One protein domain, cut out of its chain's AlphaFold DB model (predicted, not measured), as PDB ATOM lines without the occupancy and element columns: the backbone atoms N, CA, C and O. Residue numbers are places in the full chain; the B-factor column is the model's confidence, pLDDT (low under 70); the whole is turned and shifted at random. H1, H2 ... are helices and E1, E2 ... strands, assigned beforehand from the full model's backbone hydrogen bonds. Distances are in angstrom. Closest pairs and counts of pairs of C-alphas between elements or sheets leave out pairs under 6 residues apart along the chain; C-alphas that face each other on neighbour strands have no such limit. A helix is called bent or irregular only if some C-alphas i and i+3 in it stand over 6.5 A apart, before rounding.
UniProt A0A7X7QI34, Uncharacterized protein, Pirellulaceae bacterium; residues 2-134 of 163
ATOM      1  N   GLY A   2     119.835  77.820 151.683       85.50
ATOM      2  CA  GLY A   2     119.545  78.264 150.306       85.50
ATOM      3  C   GLY A   2     119.845  79.742 150.009       85.50
ATOM      4  O   GLY A   2     120.518  80.040 149.033       85.50
ATOM      5  N   GLU A   3     119.434  80.673 150.877       88.69
ATOM      6  CA  GLU A   3     119.733  82.103 150.676       88.69
ATOM      7  C   GLU A   3     121.235  82.412 150.691       88.69
ATOM      8  O   GLU A   3     121.703  83.179 149.858       88.69
ATOM      9  N   ALA A   4     122.000  81.811 151.609       90.50
ATOM     10  CA  ALA A   4     123.443  82.036 151.692       90.50
ATOM     11  C   ALA A   4     124.147  81.579 150.405       90.50
ATOM     12  O   ALA A   4     124.972  82.314 149.870       90.50
ATOM     13  N   ALA A   5     123.751  80.422 149.864       93.00
ATOM     14  CA  ALA A   5     124.266  79.911 148.598       93.00
ATOM     15  C   ALA A   5     123.911  80.821 147.410       93.00
ATOM     16  O   ALA A   5     124.784  81.159 146.618       93.00
ATOM     17  N   VAL A   6     122.657  81.279 147.314       92.56
ATOM     18  CA  VAL A   6     122.225  82.203 146.247       92.56
ATOM     19  C   VAL A   6     122.977  83.530 146.322       92.56
ATOM     20  O   VAL A   6     123.422  84.045 145.301       92.56
ATOM     21  N   ARG A   7     123.154  84.090 147.523       93.00
ATOM     22  CA  ARG A   7     123.893  85.345 147.694       93.00
ATOM     23  C   ARG A   7     125.366  85.184 147.328       93.00
ATOM     24  O   ARG A   7     125.882  86.049 146.629       93.00
ATOM     25  N   SER A   8     125.993  84.065 147.696       95.19
ATOM     26  CA  SER A   8     127.362  83.739 147.280       95.19
ATOM     27  C   SER A   8     127.492  83.642 145.754       95.19
ATOM     28  O   SER A   8     128.309  84.346 145.164       95.19
ATOM     29  N   LEU A   9     126.597  82.890 145.092       95.94
ATOM     30  CA  LEU A   9     126.541  82.784 143.624       95.94
ATOM     31  C   LEU A   9     126.400  84.143 142.936       95.94
ATOM     32  O   LEU A   9     126.974  84.355 141.873       95.94
ATOM     33  N   CYS A  10     125.636  85.063 143.522       94.25
ATOM     34  CA  CYS A  10     125.411  86.395 142.971       94.25
ATOM     35  C   CYS A  10     126.485  87.425 143.368       94.25
ATOM     36  O   CYS A  10     126.399  88.563 142.912       94.25
ATOM     37  N   GLY A  11     127.468  87.066 144.203       93.12
ATOM     38  CA  GLY A  11     128.480  88.003 144.708       93.12
ATOM     39  C   GLY A  11     127.907  89.045 145.679       93.12
ATOM     40  O   GLY A  11     128.402  90.164 145.765       93.12
ATOM     41  N   LEU A  12     126.821  88.706 146.378       92.88
ATOM     42  CA  LEU A  12     126.107  89.601 147.284       92.88
ATOM     43  C   LEU A  12     126.605  89.460 148.729       92.88
ATOM     44  O   LEU A  12     126.964  88.359 149.152       92.88
ATOM     45  N   PRO A  13     126.527  90.533 149.543       92.25
ATOM     46  CA  PRO A  13     126.927  90.478 150.946       92.25
ATOM     47  C   PRO A  13     126.152  89.416 151.721       92.25
ATOM     48  O   PRO A  13     124.959  89.255 151.507       92.25
ATOM     49  N   SER A  14     126.768  88.701 152.650       93.06
ATOM     50  CA  SER A  14     126.075  87.648 153.399       93.06
ATOM     51  C   SER A  14     125.259  88.189 154.585       93.06
ATOM     52  O   SER A  14     125.193  89.394 154.841       93.06
ATOM     53  N   ILE A  15     124.664  87.278 155.360       93.56
ATOM     54  CA  ILE A  15     124.012  87.596 156.639       93.56
ATOM     55  C   ILE A  15     124.978  88.234 157.657       93.56
ATOM     56  O   ILE A  15     124.530  88.954 158.543       93.56
ATOM     57  N   ILE A  16     126.293  88.030 157.502       94.62
ATOM     58  CA  ILE A  16     127.325  88.685 158.322       94.62
ATOM     59  C   ILE A  16     127.335  90.191 158.047       94.62
ATOM     60  O   ILE A  16     127.333  90.986 158.981       94.62
ATOM     61  N   GLY A  17     127.270  90.587 156.771       93.56
ATOM     62  CA  GLY A  17     127.161  91.997 156.393       93.56
ATOM     63  C   GLY A  17     125.899  92.636 156.974       93.56
ATOM     64  O   GLY A  17     125.958  93.721 157.539       93.56
ATOM     65  N   ALA A  18     124.773  91.922 156.928       94.31
ATOM     66  CA  ALA A  18     123.526  92.388 157.528       94.31
ATOM     67  C   ALA A  18     123.624  92.548 159.055       94.31
ATOM     68  O   ALA A  18     123.141  93.543 159.591       94.31
ATOM     69  N   HIS A  19     124.259  91.599 159.752       96.38
ATOM     70  CA  HIS A  19     124.497  91.676 161.199       96.38
ATOM     71  C   HIS A  19     125.319  92.912 161.571       96.38
ATOM     72  O   HIS A  19     124.919  93.671 162.454       96.38
ATOM     73  N   GLU A  20     126.396  93.179 160.835       95.56
ATOM     74  CA  GLU A  20     127.218  94.370 161.050       95.56
ATOM     75  C   GLU A  20     126.422  95.662 160.811       95.56
ATOM     76  O   GLU A  20     126.484  96.587 161.622       95.56
ATOM     77  N   MET A  21     125.582  95.712 159.773       94.88
ATOM     78  CA  MET A  21     124.719  96.873 159.540       94.88
ATOM     79  C   MET A  21     123.710  97.098 160.662       94.88
ATOM     80  O   MET A  21     123.488  98.242 161.056       94.88
ATOM     81  N   ILE A  22     123.111  96.035 161.208       95.12
ATOM     82  CA  ILE A  22     122.213  96.156 162.363       95.12
ATOM     83  C   ILE A  22     122.968  96.796 163.533       95.12
ATOM     84  O   ILE A  22     122.463  97.737 164.146       95.12
ATOM     85  N   ARG A  23     124.195  96.343 163.819       95.19
ATOM     86  CA  ARG A  23     125.021  96.922 164.889       95.19
ATOM     87  C   ARG A  23     125.340  98.389 164.629       95.19
ATOM     88  O   ARG A  23     125.218  99.199 165.543       95.19
ATOM     89  N   GLN A  24     125.665  98.758 163.392       94.38
ATOM     90  CA  GLN A  24     125.891 100.158 163.029       94.38
ATOM     91  C   GLN A  24     124.642 101.018 163.223       94.38
ATOM     92  O   GLN A  24     124.750 102.107 163.783       94.38
ATOM     93  N   ILE A  25     123.459 100.526 162.840       93.06
ATOM     94  CA  ILE A  25     122.184 101.213 163.087       93.06
ATOM     95  C   ILE A  25     121.958 101.398 164.592       93.06
ATOM     96  O   ILE A  25     121.562 102.481 165.014       93.06
ATOM     97  N   VAL A  26     122.231 100.376 165.409       92.31
ATOM     98  CA  VAL A  26     122.074 100.448 166.872       92.31
ATOM     99  C   VAL A  26     123.057 101.436 167.503       92.31
ATOM    100  O   VAL A  26     122.666 102.197 168.385       92.31
ATOM    101  N   CYS A  27     124.315 101.453 167.057       90.81
ATOM    102  CA  CYS A  27     125.351 102.322 167.612       90.81
ATOM    103  C   CYS A  27     125.237 103.781 167.154       90.81
ATOM    104  O   CYS A  27     125.555 104.681 167.926       90.81
ATOM    105  N   ARG A  28     124.845 104.018 165.897       88.69
ATOM    106  CA  ARG A  28     124.766 105.365 165.306       88.69
ATOM    107  C   ARG A  28     123.373 105.975 165.411       88.69
ATOM    108  O   ARG A  28     123.246 107.188 165.320       88.69
ATOM    109  N   GLY A  29     122.331 105.156 165.541       83.75
ATOM    110  CA  GLY A  29     120.945 105.609 165.591       83.75
ATOM    111  C   GLY A  29     120.596 106.344 166.885       83.75
ATOM    112  O   GLY A  29     121.178 106.111 167.942       83.75
ATOM    113  N   GLY A  30     119.604 107.227 166.796       80.31
ATOM    114  CA  GLY A  30     118.983 107.862 167.958       80.31
ATOM    115  C   GLY A  30     117.759 107.075 168.422       80.31
ATOM    116  O   GLY A  30     117.139 106.365 167.630       80.31
ATOM    117  N   ARG A  31     117.372 107.216 169.695       78.38
ATOM    118  CA  ARG A  31     116.047 106.757 170.139       78.38
ATOM    119  C   ARG A  31     114.986 107.766 169.719       78.38
ATOM    120  O   ARG A  31     115.146 108.957 169.974       78.38
ATOM    121  N   ALA A  32     113.918 107.280 169.107       70.31
ATOM    122  CA  ALA A  32     112.702 108.046 168.888       70.31
ATOM    123  C   ALA A  32     111.798 108.022 170.131       70.31
ATOM    124  O   ALA A  32     112.003 107.224 171.050       70.31
ATOM    125  N   ASP A  33     110.784 108.890 170.142       69.50
ATOM    126  CA  ASP A  33     109.833 109.038 171.254       69.50
ATOM    127  C   ASP A  33     109.035 107.753 171.537       69.50
ATOM    128  O   ASP A  33     108.600 107.518 172.661       69.50
ATOM    129  N   ASP A  34     108.884 106.885 170.531       68.12
ATOM    130  CA  ASP A  34     108.256 105.562 170.639       68.12
ATOM    131  C   ASP A  34     109.210 104.470 171.171       68.12
ATOM    132  O   ASP A  34     108.845 103.296 171.251       68.12
ATOM    133  N   GLY A  35     110.438 104.846 171.545       67.31
ATOM    134  CA  GLY A  35     111.464 103.953 172.074       67.31
ATOM    135  C   GLY A  35     112.227 103.154 171.014       67.31
ATOM    136  O   GLY A  35     113.145 102.418 171.380       67.31
ATOM    137  N   LEU A  36     111.905 103.297 169.723       69.75
ATOM    138  CA  LEU A  36     112.625 102.616 168.647       69.75
ATOM    139  C   LEU A  36     113.958 103.307 168.348       69.75
ATOM    140  O   LEU A  36     114.046 104.535 168.308       69.75
ATOM    141  N   THR A  37     114.998 102.522 168.061       78.75
ATOM    142  CA  THR A  37     116.223 103.070 167.471       78.75
ATOM    143  C   THR A  37     115.970 103.373 166.003       78.75
ATOM    144  O   THR A  37     115.619 102.465 165.247       78.75
ATOM    145  N   ILE A  38     116.168 104.629 165.606       84.62
ATOM    146  CA  ILE A  38     116.059 105.103 164.228       84.62
ATOM    147  C   ILE A  38     117.422 105.607 163.754       84.62
ATOM    148  O   ILE A  38     118.076 106.400 164.432       84.62
ATOM    149  N   CYS A  39     117.837 105.183 162.563       89.12
ATOM    150  CA  CYS A  39     119.059 105.643 161.916       89.12
ATOM    151  C   CYS A  39     118.745 106.118 160.489       89.12
ATOM    152  O   CYS A  39     118.234 105.323 159.690       89.12
ATOM    153  N   PRO A  40     119.017 107.391 160.153       87.75
ATOM    154  CA  PRO A  40     119.020 107.854 158.771       87.75
ATOM    155  C   PRO A  40     119.952 107.001 157.913       87.75
ATOM    156  O   PRO A  40     121.049 106.656 158.347       87.75
ATOM    157  N   GLU A  41     119.534 106.692 156.687       89.38
ATOM    158  CA  GLU A  41     120.334 105.877 155.766       89.38
ATOM    159  C   GLU A  41     121.746 106.440 155.585       89.38
ATOM    160  O   GLU A  41     122.731 105.714 155.695       89.38
ATOM    161  N   THR A  42     121.832 107.762 155.398       87.44
ATOM    162  CA  THR A  42     123.068 108.482 155.084       87.44
ATOM    163  C   THR A  42     124.136 108.334 156.158       87.44
ATOM    164  O   THR A  42     125.329 108.318 155.858       87.44
ATOM    165  N   TRP A  43     123.733 108.126 157.411       89.81
ATOM    166  CA  TRP A  43     124.663 107.926 158.520       89.81
ATOM    167  C   TRP A  43     125.415 106.603 158.422       89.81
ATOM    168  O   TRP A  43     126.484 106.463 159.018       89.81
ATOM    169  N   LEU A  44     124.897 105.632 157.671       90.19
ATOM    170  CA  LEU A  44     125.543 104.338 157.483       90.19
ATOM    171  C   LEU A  44     126.769 104.440 156.570       90.19
ATOM    172  O   LEU A  44     127.771 103.779 156.837       90.19
ATOM    173  N   TRP A  45     126.755 105.355 155.596       87.94
ATOM    174  CA  TRP A  45     127.928 105.690 154.778       87.94
ATOM    175  C   TRP A  45     128.618 107.006 155.169       87.94
ATOM    176  O   TRP A  45     129.541 107.436 154.484       87.94
ATOM    177  N   GLY A  46     128.217 107.621 156.286       85.56
ATOM    178  CA  GLY A  46     128.892 108.792 156.854       85.56
ATOM    179  C   GLY A  46     128.603 110.117 156.144       85.56
ATOM    180  O   GLY A  46     129.453 111.002 156.169       85.56
ATOM    181  N   ALA A  47     127.434 110.259 155.517       84.31
ATOM    182  CA  ALA A  47     126.994 111.503 154.890       84.31
ATOM    183  C   ALA A  47     125.915 112.231 155.712       84.31
ATOM    184  O   ALA A  47     125.055 111.613 156.351       84.31
ATOM    185  N   ASP A  48     125.927 113.562 155.633       77.00
ATOM    186  CA  ASP A  48     124.959 114.432 156.317       77.00
ATOM    187  C   ASP A  48     123.623 114.548 155.565       77.00
ATOM    188  O   ASP A  48     122.564 114.704 156.178       77.00
ATOM    189  N   ASP A  49     123.657 114.462 154.237       74.56
ATOM    190  CA  ASP A  49     122.485 114.457 153.362       74.56
ATOM    191  C   ASP A  49     122.808 113.644 152.104       74.56
ATOM    192  O   ASP A  49     123.961 113.302 151.839       74.56
ATOM    193  N   TYR A  50     121.782 113.352 151.318       69.44
ATOM    194  CA  TYR A  50     121.948 112.786 149.991       69.44
ATOM    195  C   TYR A  50     122.484 113.864 149.040       69.44
ATOM    196  O   TYR A  50     121.769 114.827 148.739       69.44
ATOM    197  N   ALA A  51     123.710 113.715 148.542       67.56
ATOM    198  CA  ALA A  51     124.201 114.516 147.428       67.56
ATOM    199  C   ALA A  51     123.783 113.883 146.094       67.56
ATOM    200  O   ALA A  51     123.741 112.666 145.965       67.56
ATOM    201  N   ASP A  52     123.545 114.706 145.068       68.31
ATOM    202  CA  ASP A  52     123.354 114.266 143.672       68.31
ATOM    203  C   ASP A  52     124.702 113.822 143.060       68.31
ATOM    204  O   ASP A  52     125.186 114.386 142.077       68.31
ATOM    205  N   SER A  53     125.367 112.847 143.686       77.75
ATOM    206  CA  SER A  53     126.641 112.299 143.226       77.75
ATOM    207  C   SER A  53     126.526 110.810 142.919       77.75
ATOM    208  O   SER A  53     125.782 110.071 143.563       77.75
ATOM    209  N   GLU A  54     127.293 110.358 141.928       77.94
ATOM    210  CA  GLU A  54     127.391 108.937 141.577       77.94
ATOM    211  C   GLU A  54     127.933 108.102 142.747       77.94
ATOM    212  O   GLU A  54     127.486 106.979 142.982       77.94
ATOM    213  N   THR A  55     128.844 108.679 143.538       82.62
ATOM    214  CA  THR A  55     129.368 108.060 144.759       82.62
ATOM    215  C   THR A  55     128.256 107.775 145.758       82.62
ATOM    216  O   THR A  55     128.149 106.644 146.224       82.62
ATOM    217  N   ASP A  56     127.403 108.754 146.052       78.25
ATOM    218  CA  ASP A  56     126.312 108.578 147.013       78.25
ATOM    219  C   ASP A  56     125.296 107.553 146.520       78.25
ATOM    220  O   ASP A  56     124.870 106.712 147.305       78.25
ATOM    221  N   ALA A  57     124.970 107.556 145.221       77.56
ATOM    222  CA  ALA A  57     124.104 106.541 144.621       77.56
ATOM    223  C   ALA A  57     124.677 105.123 144.789       77.56
ATOM    224  O   ALA A  57     123.948 104.185 145.123       77.56
ATOM    225  N   ARG A  58     125.992 104.960 144.596       82.88
ATOM    226  CA  ARG A  58     126.680 103.680 144.804       82.88
ATOM    227  C   ARG A  58     126.670 103.260 146.276       82.88
ATOM    228  O   ARG A  58     126.358 102.110 146.564       82.88
ATOM    229  N   MET A  59     126.974 104.169 147.204       86.75
ATOM    230  CA  MET A  59     126.998 103.866 148.646       86.75
ATOM    231  C   MET A  59     125.600 103.516 149.172       86.75
ATOM    232  O   MET A  59     125.433 102.550 149.916       86.75
ATOM    233  N   ALA A  60     124.584 104.254 148.723       82.94
ATOM    234  CA  ALA A  60     123.176 103.952 148.944       82.94
ATOM    235  C   ALA A  60     122.828 102.522 148.502       82.94
ATOM    236  O   ALA A  60     122.249 101.748 149.267       82.94
ATOM    237  N   TRP A  61     123.225 102.147 147.282       82.94
ATOM    238  CA  TRP A  61     123.021 100.800 146.758       82.94
ATOM    239  C   TRP A  61     123.756  99.727 147.574       82.94
ATOM    240  O   TRP A  61     123.181  98.679 147.863       82.94
ATOM    241  N   GLU A  62     124.990  99.975 148.005       88.50
ATOM    242  CA  GLU A  62     125.747  99.035 148.841       88.50
ATOM    243  C   GLU A  62     125.061  98.785 150.192       88.50
ATOM    244  O   GLU A  62     124.881  97.629 150.586       88.50
ATOM    245  N   VAL A  63     124.591  99.842 150.863       90.00
ATOM    246  CA  VAL A  63     123.798  99.723 152.100       90.00
ATOM    247  C   VAL A  63     122.534  98.900 151.868       90.00
ATOM    248  O   VAL A  63     122.203  98.020 152.667       90.00
ATOM    249  N   SER A  64     121.880  99.128 150.733       86.50
ATOM    250  CA  SER A  64     120.718  98.380 150.262       86.50
ATOM    251  C   SER A  64     120.984  96.865 150.216       86.50
ATOM    252  O   SER A  64     120.212  96.066 150.759       86.50
ATOM    253  N   LEU A  65     122.121  96.464 149.633       89.69
ATOM    254  CA  LEU A  65     122.500  95.065 149.470       89.69
ATOM    255  C   LEU A  65     122.898  94.430 150.800       89.69
ATOM    256  O   LEU A  65     122.546  93.271 151.045       89.69
ATOM    257  N   LEU A  66     123.602  95.178 151.653       93.31
ATOM    258  CA  LEU A  66     124.019  94.737 152.982       93.31
ATOM    259  C   LEU A  66     122.820  94.504 153.911       93.31
ATOM    260  O   LEU A  66     122.801  93.515 154.639       93.31
ATOM    261  N   LEU A  67     121.804  95.369 153.861       92.38
ATOM    262  CA  LEU A  67     120.626  95.279 154.729       92.38
ATOM    263  C   LEU A  67     119.538  94.328 154.227       92.38
ATOM    264  O   LEU A  67     118.701  93.908 155.028       92.38
ATOM    265  N   ALA A  68     119.535  93.949 152.946       89.50
ATOM    266  CA  ALA A  68     118.499  93.087 152.369       89.50
ATOM    267  C   ALA A  68     118.204  91.803 153.186       89.50
ATOM    268  O   ALA A  68     117.025  91.519 153.426       89.50
ATOM    269  N   PRO A  69     119.205  91.053 153.702       92.12
ATOM    270  CA  PRO A  69     118.939  89.887 154.545       92.12
ATOM    271  C   PRO A  69     118.211  90.233 155.849       92.12
ATOM    272  O   PRO A  69     117.311  89.493 156.249       92.12
ATOM    273  N   ALA A  70     118.558  91.352 156.491       93.31
ATOM    274  CA  ALA A  70     117.917  91.808 157.726       93.31
ATOM    275  C   ALA A  70     116.481  92.296 157.482       93.31
ATOM    276  O   ALA A  70     115.582  91.973 158.261       93.31
ATOM    277  N   LEU A  71     116.257  93.020 156.380       91.19
ATOM    278  CA  LEU A  71     114.935  93.500 155.966       91.19
ATOM    279  C   LEU A  71     113.983  92.329 155.687       91.19
ATOM    280  O   LEU A  71     112.878  92.297 156.218       91.19
ATOM    281  N   SER A  72     114.437  91.321 154.933       89.12
ATOM    282  CA  SER A  72     113.621  90.138 154.601       89.12
ATOM    283  C   SER A  72     113.184  89.311 155.819       89.12
ATOM    284  O   SER A  72     112.188  88.596 155.757       89.12
ATOM    285  N   ARG A  73     113.919  89.419 156.934       91.25
ATOM    286  CA  ARG A  73     113.663  88.704 158.192       91.25
ATOM    287  C   ARG A  73     112.921  89.542 159.233       91.25
ATOM    288  O   ARG A  73     112.642  89.043 160.319       91.25
ATOM    289  N   GLY A  74     112.643  90.813 158.942       91.81
ATOM    290  CA  GLY A  74     112.020  91.735 159.893       91.81
ATOM    291  C   GLY A  74     112.925  92.151 161.060       91.81
ATOM    292  O   GLY A  74     112.428  92.662 162.060       91.81
ATOM    293  N   TRP A  75     114.243  91.953 160.953       93.81
ATOM    294  CA  TRP A  75     115.218  92.415 161.954       93.81
ATOM    295  C   TRP A  75     115.477  93.916 161.858       93.81
ATOM    296  O   TRP A  75     115.896  94.548 162.820       93.81
ATOM    297  N   VAL A  76     115.216  94.485 160.685       92.62
ATOM    298  CA  VAL A  76     115.241  95.919 160.413       92.62
ATOM    299  C   VAL A  76     113.983  96.253 159.631       92.62
ATOM    300  O   VAL A  76     113.518  95.454 158.819       92.62
ATOM    301  N   LYS A  77     113.443  97.448 159.851       90.19
ATOM    302  CA  LYS A  77     112.376  98.026 159.037       90.19
ATOM    303  C   LYS A  77     112.901  99.239 158.286       90.19
ATOM    304  O   LYS A  77     113.460 100.139 158.912       90.19
ATOM    305  N   ALA A  78     112.687  99.274 156.975       87.44
ATOM    306  CA  ALA A  78     112.948 100.444 156.145       87.44
ATOM    307  C   ALA A  78     111.711 101.345 156.099       87.44
ATOM    308  O   ALA A  78     110.587 100.874 155.921       87.44
ATOM    309  N   ARG A  79     111.920 102.649 156.245       81.12
ATOM    310  CA  ARG A  79     110.885 103.683 156.177       81.12
ATOM    311  C   ARG A  79     111.393 104.838 155.318       81.12
ATOM    312  O   ARG A  79     112.601 105.009 155.157       81.12
ATOM    313  N   SER A  80     110.479 105.634 154.776       77.31
ATOM    314  CA  SER A  80     110.824 106.828 154.001       77.31
ATOM    315  C   SER A  80     109.899 107.982 154.333       77.31
ATOM    316  O   SER A  80     108.692 107.778 154.419       77.31
ATOM    317  N   ASP A  81     110.434 109.193 154.461       71.31
ATOM    318  CA  ASP A  81     109.606 110.382 154.669       71.31
ATOM    319  C   ASP A  81     109.023 110.950 153.360       71.31
ATOM    320  O   ASP A  81     109.335 110.506 152.254       71.31
ATOM    321  N   VAL A  82     108.202 111.999 153.473       67.19
ATOM    322  CA  VAL A  82     107.588 112.698 152.322       67.19
ATOM    323  C   VAL A  82     108.596 113.375 151.382       67.19
ATOM    324  O   VAL A  82     108.222 113.849 150.313       67.19
ATOM    325  N   ARG A  83     109.871 113.464 151.779       66.25
ATOM    326  CA  ARG A  83     110.974 113.986 150.962       66.25
ATOM    327  C   ARG A  83     111.801 112.861 150.334       66.25
ATOM    328  O   ARG A  83     112.815 113.149 149.700       66.25
ATOM    329  N   GLY A  84     111.387 111.604 150.504       68.81
ATOM    330  CA  GLY A  84     112.088 110.428 150.002       68.81
ATOM    331  C   GLY A  84     113.393 110.138 150.743       68.81
ATOM    332  O   GLY A  84     114.270 109.492 150.177       68.81
ATOM    333  N   ARG A  85     113.571 110.647 151.972       74.88
ATOM    334  CA  ARG A  85     114.720 110.292 152.818       74.88
ATOM    335  C   ARG A  85     114.435 108.966 153.499       74.88
ATOM    336  O   ARG A  85     113.405 108.839 154.163       74.88
ATOM    337  N   ALA A  86     115.342 108.007 153.340       81.94
ATOM    338  CA  ALA A  86     115.211 106.696 153.945       81.94
ATOM    339  C   ALA A  86     115.766 106.692 155.374       81.94
ATOM    340  O   ALA A  86     116.729 107.389 155.704       81.94
ATOM    341  N   TYR A  87     115.152 105.889 156.227       85.81
ATOM    342  CA  TYR A  87     115.647 105.608 157.562       85.81
ATOM    343  C   TYR A  87     115.301 104.180 157.954       85.81
ATOM    344  O   TYR A  87     114.295 103.609 157.525       85.81
ATOM    345  N   TYR A  88     116.152 103.607 158.791       90.12
ATOM    346  CA  TYR A  88     115.989 102.265 159.311       90.12
ATOM    347  C   TYR A  88     115.592 102.317 160.771       90.12
ATOM    348  O   TYR A  88     116.077 103.157 161.526       90.12
ATOM    349  N   SER A  89     114.716 101.400 161.166       89.94
ATOM    350  CA  SER A  89     114.389 101.170 162.569       89.94
ATOM    351  C   SER A  89     114.631  99.719 162.950       89.94
ATOM    352  O   SER A  89     114.412  98.819 162.137       89.94
ATOM    353  N   VAL A  90     115.096  99.501 164.179       90.50
ATOM    354  CA  VAL A  90     115.426  98.166 164.695       90.50
ATOM    355  C   VAL A  90     114.382  97.772 165.742       90.50
ATOM    356  O   VAL A  90     114.397  98.327 166.841       90.50
ATOM    357  N   PRO A  91     113.438  96.866 165.421       89.81
ATOM    358  CA  PRO A  91     112.518  96.311 166.412       89.81
ATOM    359  C   PRO A  91     113.262  95.444 167.439       89.81
ATOM    360  O   PRO A  91     114.425  95.098 167.242       89.81
ATOM    361  N   LEU A  92     112.571  95.027 168.507       90.94
ATOM    362  CA  LEU A  92     113.160  94.230 169.594       90.94
ATOM    363  C   LEU A  92     113.921  92.990 169.092       90.94
ATOM    364  O   LEU A  92     115.066  92.785 169.477       90.94
ATOM    365  N   VAL A  93     113.338  92.233 168.156       93.56
ATOM    366  CA  VAL A  93     113.997  91.067 167.537       93.56
ATOM    367  C   VAL A  93     115.324  91.429 166.858       93.56
ATOM    368  O   VAL A  93     116.280  90.664 166.895       93.56
ATOM    369  N   GLY A  94     115.422  92.619 166.263       93.38
ATOM    370  CA  GLY A  94     116.662  93.108 165.672       93.38
ATOM    371  C   GLY A  94     117.703  93.500 166.718       93.38
ATOM    372  O   GLY A  94     118.892  93.285 166.501       93.38
ATOM    373  N   LEU A  95     117.273  94.029 167.869       92.94
ATOM    374  CA  LEU A  95     118.165  94.349 168.987       92.94
ATOM    375  C   LEU A  95     118.768  93.081 169.599       92.94
ATOM    376  O   LEU A  95     119.958  93.052 169.902       92.94
ATOM    377  N   GLU A  96     117.969  92.021 169.729       94.75
ATOM    378  CA  GLU A  96     118.443  90.706 170.175       94.75
ATOM    379  C   GLU A  96     119.498  90.143 169.214       94.75
ATOM    380  O   GLU A  96     120.554  89.686 169.649       94.75
ATOM    381  N   VAL A  97     119.265  90.255 167.901       95.75
ATOM    382  CA  VAL A  97     120.241  89.858 166.872       95.75
ATOM    383  C   VAL A  97     121.523  90.694 166.955       95.75
ATOM    384  O   VAL A  97     122.616  90.144 166.832       95.75
ATOM    385  N   ALA A  98     121.414  92.002 167.196       94.31
ATOM    386  CA  ALA A  98     122.564  92.897 167.338       94.31
ATOM    387  C   ALA A  98     123.449  92.552 168.547       94.31
ATOM    388  O   ALA A  98     124.665  92.746 168.499       94.31
ATOM    389  N   ALA A  99     122.832  92.078 169.633       95.12
ATOM    390  CA  ALA A  99     123.512  91.671 170.858       95.12
ATOM    391  C   ALA A  99     124.126  90.265 170.760       95.12
ATOM    392  O   ALA A  99     125.052  89.941 171.506       95.12
ATOM    393  N   ALA A 100     123.621  89.430 169.850       95.69
ATOM    394  CA  ALA A 100     124.148  88.097 169.610       95.69
ATOM    395  C   ALA A 100     125.500  88.136 168.862       95.69
ATOM    396  O   ALA A 100     125.772  89.074 168.104       95.69
ATOM    397  N   PRO A 101     126.345  87.099 169.027       95.19
ATOM    398  CA  PRO A 101     127.534  86.917 168.200       95.19
ATOM    399  C   PRO A 101     127.200  86.905 166.706       95.19
ATOM    400  O   PRO A 101     126.096  86.527 166.306       95.19
ATOM    401  N   ALA A 102     128.176  87.282 165.880       91.88
ATOM    402  CA  ALA A 102     128.012  87.238 164.434       91.88
ATOM    403  C   ALA A 102     127.652  85.809 163.972       91.88
ATOM    404  O   ALA A 102     128.240  84.837 164.459       91.88
ATOM    405  N   PRO A 103     126.698  85.662 163.040       91.06
ATOM    406  CA  PRO A 103     126.319  84.358 162.509       91.06
ATOM    407  C   PRO A 103     127.483  83.719 161.742       91.06
ATOM    408  O   PRO A 103     128.192  84.397 161.001       91.06
ATOM    409  N   SER A 104     127.648  82.403 161.874       91.25
ATOM    410  CA  SER A 104     128.580  81.637 161.047       91.25
ATOM    411  C   SER A 104     127.962  81.285 159.694       91.25
ATOM    412  O   SER A 104     126.740  81.182 159.539       91.25
ATOM    413  N   LEU A 105     128.824  81.100 158.697       89.25
ATOM    414  CA  LEU A 105     128.453  80.596 157.380       89.25
ATOM    415  C   LEU A 105     129.107  79.234 157.145       89.25
ATOM    416  O   LEU A 105     130.157  78.973 157.729       89.25
ATOM    417  N   PRO A 106     128.502  78.378 156.310       90.31
ATOM    418  CA  PRO A 106     129.173  77.184 155.815       90.31
ATOM    419  C   PRO A 106     130.427  77.550 155.014       90.31
ATOM    420  O   PRO A 106     130.426  78.552 154.298       90.31
ATOM    421  N   ASP A 107     131.460  76.714 155.105       89.50
ATOM    422  CA  ASP A 107     132.711  76.897 154.357       89.50
ATOM    423  C   ASP A 107     132.564  76.525 152.870       89.50
ATOM    424  O   ASP A 107     133.339  76.974 152.032       89.50
ATOM    425  N   ASP A 108     131.554  75.723 152.526       93.44
ATOM    426  CA  ASP A 108     131.320  75.138 151.201       93.44
ATOM    427  C   ASP A 108     130.348  75.954 150.332       93.44
ATOM    428  O   ASP A 108     129.635  75.418 149.479       93.44
ATOM    429  N   LEU A 109     130.293  77.272 150.542       94.38
ATOM    430  CA  LEU A 109     129.454  78.134 149.718       94.38
ATOM    431  C   LEU A 109     129.964  78.177 148.267       94.38
ATOM    432  O   LEU A 109     131.170  78.245 148.027       94.38
ATOM    433  N   PRO A 110     129.052  78.175 147.282       95.25
ATOM    434  CA  PRO A 110     129.426  78.230 145.879       95.25
ATOM    435  C   PRO A 110     130.135  79.544 145.544       95.25
ATOM    436  O   PRO A 110     129.771  80.610 146.048       95.25
ATOM    437  N   GLU A 111     131.104  79.468 144.640       95.19
ATOM    438  CA  GLU A 111     131.812  80.642 144.135       95.19
ATOM    439  C   GLU A 111     130.886  81.568 143.338       95.19
ATOM    440  O   GLU A 111     129.880  81.149 142.755       95.19
ATOM    441  N   TRP A 112     131.247  82.850 143.309       96.44
ATOM    442  CA  TRP A 112     130.526  83.855 142.540       96.44
ATOM    443  C   TRP A 112     130.521  83.515 141.047       96.44
ATOM    444  O   TRP A 112     131.554  83.229 140.444       96.44
ATOM    445  N   GLN A 113     129.342  83.616 140.438       96.81
ATOM    446  CA  GLN A 113     129.146  83.489 139.004       96.81
ATOM    447  C   GLN A 113     128.589  84.797 138.444       96.81
ATOM    448  O   GLN A 113     127.476  85.222 138.764       96.81
ATOM    449  N   GLU A 114     129.345  85.421 137.542       95.81
ATOM    450  CA  GLU A 114     128.976  86.690 136.909       95.81
ATOM    451  C   GLU A 114     127.556  86.687 136.288       95.81
ATOM    452  O   GLU A 114     126.820  87.658 136.497       95.81
ATOM    453  N   PRO A 115     127.086  85.621 135.592       96.81
ATOM    454  CA  PRO A 115     125.711  85.569 135.086       96.81
ATOM    455  C   PRO A 115     124.639  85.664 136.182       96.81
ATOM    456  O   PRO A 115     123.607  86.301 135.968       96.81
ATOM    457  N   CYS A 116     124.878  85.077 137.358       94.62
ATOM    458  CA  CYS A 116     123.953  85.139 138.491       94.62
ATOM    459  C   CYS A 116     123.886  86.554 139.077       94.62
ATOM    460  O   CYS A 116     122.795  87.062 139.337       94.62
ATOM    461  N   GLY A 117     125.041  87.216 139.216       92.00
ATOM    462  CA  GLY A 117     125.110  88.613 139.654       92.00
ATOM    463  C   GLY A 117     124.359  89.559 138.709       92.00
ATOM    464  O   GLY A 117     123.545  90.365 139.166       92.00
ATOM    465  N   ARG A 118     124.553  89.409 137.389       93.06
ATOM    466  CA  ARG A 118     123.809  90.176 136.371       93.06
ATOM    467  C   ARG A 118     122.300  89.960 136.471       93.06
ATOM    468  O   ARG A 118     121.553  90.930 136.549       93.06
ATOM    469  N   LEU A 119     121.857  88.705 136.548       93.56
ATOM    470  CA  LEU A 119     120.434  88.386 136.672       93.56
ATOM    471  C   LEU A 119     119.815  89.024 137.924       93.56
ATOM    472  O   LEU A 119     118.716  89.572 137.860       93.56
ATOM    473  N   TYR A 120     120.513  88.975 139.061       89.88
ATOM    474  CA  TYR A 120     120.038  89.604 140.292       89.88
ATOM    475  C   TYR A 120     119.872  91.121 140.140       89.88
ATOM    476  O   TYR A 120     118.855  91.685 140.556       89.88
ATOM    477  N   HIS A 121     120.859  91.779 139.530       87.06
ATOM    478  CA  HIS A 121     120.809  93.208 139.256       87.06
ATOM    479  C   HIS A 121     119.608  93.567 138.365       87.06
ATOM    480  O   HIS A 121     118.806  94.429 138.734       87.06
ATOM    481  N   ASP A 122     119.411  92.845 137.260       90.00
ATOM    482  CA  ASP A 122     118.316  93.088 136.316       90.00
ATOM    483  C   ASP A 122     116.937  92.883 136.958       90.00
ATOM    484  O   ASP A 122     116.031  93.703 136.788       90.00
ATOM    485  N   LEU A 123     116.778  91.828 137.767       89.75
ATOM    486  CA  LEU A 123     115.545  91.583 138.521       89.75
ATOM    487  C   LEU A 123     115.269  92.689 139.545       89.75
ATOM    488  O   LEU A 123     114.112  93.071 139.736       89.75
ATOM    489  N   THR A 124     116.314  93.220 140.182       84.38
ATOM    490  CA  THR A 124     116.168  94.306 141.157       84.38
ATOM    491  C   THR A 124     115.752  95.607 140.475       84.38
ATOM    492  O   THR A 124     114.825  96.273 140.944       84.38
ATOM    493  N   LEU A 125     116.351  95.934 139.325       83.56
ATOM    494  CA  LEU A 125     115.925  97.072 138.507       83.56
ATOM    495  C   LEU A 125     114.475  96.918 138.031       83.56
ATOM    496  O   LEU A 125     113.683  97.851 138.157       83.56
ATOM    497  N   ALA A 126     114.087  95.734 137.556       85.25
ATOM    498  CA  ALA A 126     112.714  95.473 137.129       85.25
ATOM    499  C   ALA A 126     111.705  95.598 138.288       85.25
ATOM    500  O   ALA A 126     110.615  96.152 138.116       85.25
ATOM    501  N   ALA A 127     112.057  95.112 139.484       84.06
ATOM    502  CA  ALA A 127     111.235  95.270 140.681       84.06
ATOM    503  C   ALA A 127     111.097  96.747 141.085       84.06
ATOM    504  O   ALA A 127     109.997  97.185 141.428       84.06
ATOM    505  N   ARG A 128     112.181  97.528 140.979       76.81
ATOM    506  CA  ARG A 128     112.181  98.976 141.230       76.81
ATOM    507  C   ARG A 128     111.210  99.710 140.310       76.81
ATOM    508  O   ARG A 128     110.365 100.459 140.793       76.81
ATOM    509  N   GLU A 129     111.301  99.487 139.000       80.31
ATOM    510  CA  GLU A 129     110.422 100.147 138.023       80.31
ATOM    511  C   GLU A 129     108.945  99.804 138.253       80.31
ATOM    512  O   GLU A 129     108.067 100.670 138.173       80.31
ATOM    513  N   ARG A 130     108.667  98.554 138.636       80.19
ATOM    514  CA  ARG A 130     107.319  98.135 139.031       80.19
ATOM    515  C   ARG A 130     106.823  98.903 140.253       80.19
ATOM    516  O   ARG A 130     105.686  99.356 140.257       80.19
ATOM    517  N   LEU A 131     107.654  99.067 141.282       75.44
ATOM    518  CA  LEU A 131     107.255  99.792 142.490       75.44
ATOM    519  C   LEU A 131     107.086 101.292 142.264       75.44
ATOM    520  O   LEU A 131     106.195 101.880 142.866       75.44
ATOM    521  N   ARG A 132     107.865 101.906 141.365       72.94
ATOM    522  CA  ARG A 132     107.710 103.330 141.023       72.94
ATOM    523  C   ARG A 132     106.313 103.650 140.482       72.94
ATOM    524  O   ARG A 132     105.798 104.741 140.706       72.94
ATOM    525  N   SER A 133     105.711 102.705 139.768       75.62
ATOM    526  CA  SER A 133     104.367 102.834 139.195       75.62
ATOM    527  C   SER A 133     103.270 102.184 140.047       75.62
ATOM    528  O   SER A 133     102.087 102.325 139.735       75.62
ATOM    529  N   ALA A 134     103.634 101.492 141.129       76.31
ATOM    530  CA  ALA A 134     102.674 100.848 142.009       76.31
ATOM    531  C   ALA A 134     101.921 101.887 142.850       76.31
ATOM    532  O   ALA A 134     102.495 102.836 143.386       76.31
TER     533      ALA A 134
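What this domain is: This is residues 2 to 134 of the 163 residues of an uncharacterized protein of Pirellulaceae bacterium (UniProt A0A7X7QI34). A small three-stranded sheet is covered on one face by two crossing helices, H2 and H4, with H5 packed on H2. Away from the sheet, the end of H1 comes close to the beginning of H6, whose residues 122 to 133 stick out from the body, and a long link, residues 100 to 113, runs round to H6. The printed part has 133 residues, with six named helices and three named strands in the order H1 H2 E1 H3 H4 E2 E3 H5 H6, and its class is mostly helix, helices holding 73 and strands 13 of the 86 residues in named elements; the sheet, in the order E1 E3 E2, is antiparallel. The whole is compact, with a radius of gyration of the C-alphas of 15.5 A and spans of 44 by 37 by 28 A.

How they stand to each other: Start at the sheet, where E3, residues 86 to 90, is the inner strand between the edge strands E1, residues 37 to 40, and E2, residues 77 to 80. Between E1 and E3 look for N 39 and O 88, 2.9 A apart, within hydrogen-bond range; in the hairpin E2 and E3, N 77 and O 89 are 2.8 A apart. H2, residues 15 to 28, lies over E1 and E3 at a height of 10.7 A over the sheet and runs across the strands, at 88 degrees to E1 on the local plane. With H4, residues 54 to 72, it makes two layers, helices on one face of a sheet. H2 is the hub. It touches H4, whose residues 66 to 70 alone take part, closest at the C-alphas of Ala 18 and Leu 67, 5.0 A, about perpendicular but only just at 73 degrees. It touches H5, residues 92 to 99, at the C-alphas of Arg 23 and Ala 98, 5.3 A, and H3, residues 41 to 44, at those of Gln 24 and Leu 44, 7.0 A. H3 stands at the sheet's level. E1, H3, H4 and E2 form a split strand-helix-strand unit, two strands running the same way with E3 between them, its crossover right-handed. H1, residues 2 to 9, and H6, residues 114 to 133, are close but not clearly touching, Leu 9 and Cys 116 having the closest C-alphas at 6.2 A; H6 is apart from H2 and H4. Every O i to N i+4 pair is within range in H1, H2, H5 and H6, and 13 of 15 in H4; H3 is too short for one.

Where its parts are: Find C-alpha 2 at (119.545, 78.264, 150.306), where H1 begins. H2 spans 19.8 A, and E3 13.7 A. H4 spans 26.7 A from C-alpha 54 at (127.391, 108.937, 141.577); it is irregular, C-alphas 66 and 69 being 7.2 A apart, with a kink of 40 degrees near residue 66. H6 spans 29.5 A, to C-alpha 133 at (104.367, 102.834, 139.195).

The domain as a whole: The C-alphas farthest apart, of Asp 33 and Pro 115, are 45.9 A apart. The printed part has no cut; the link from H5 to H6 is long. The pLDDT is under 70 at residues 33 to 36, 50 to 52 and 82 to 84.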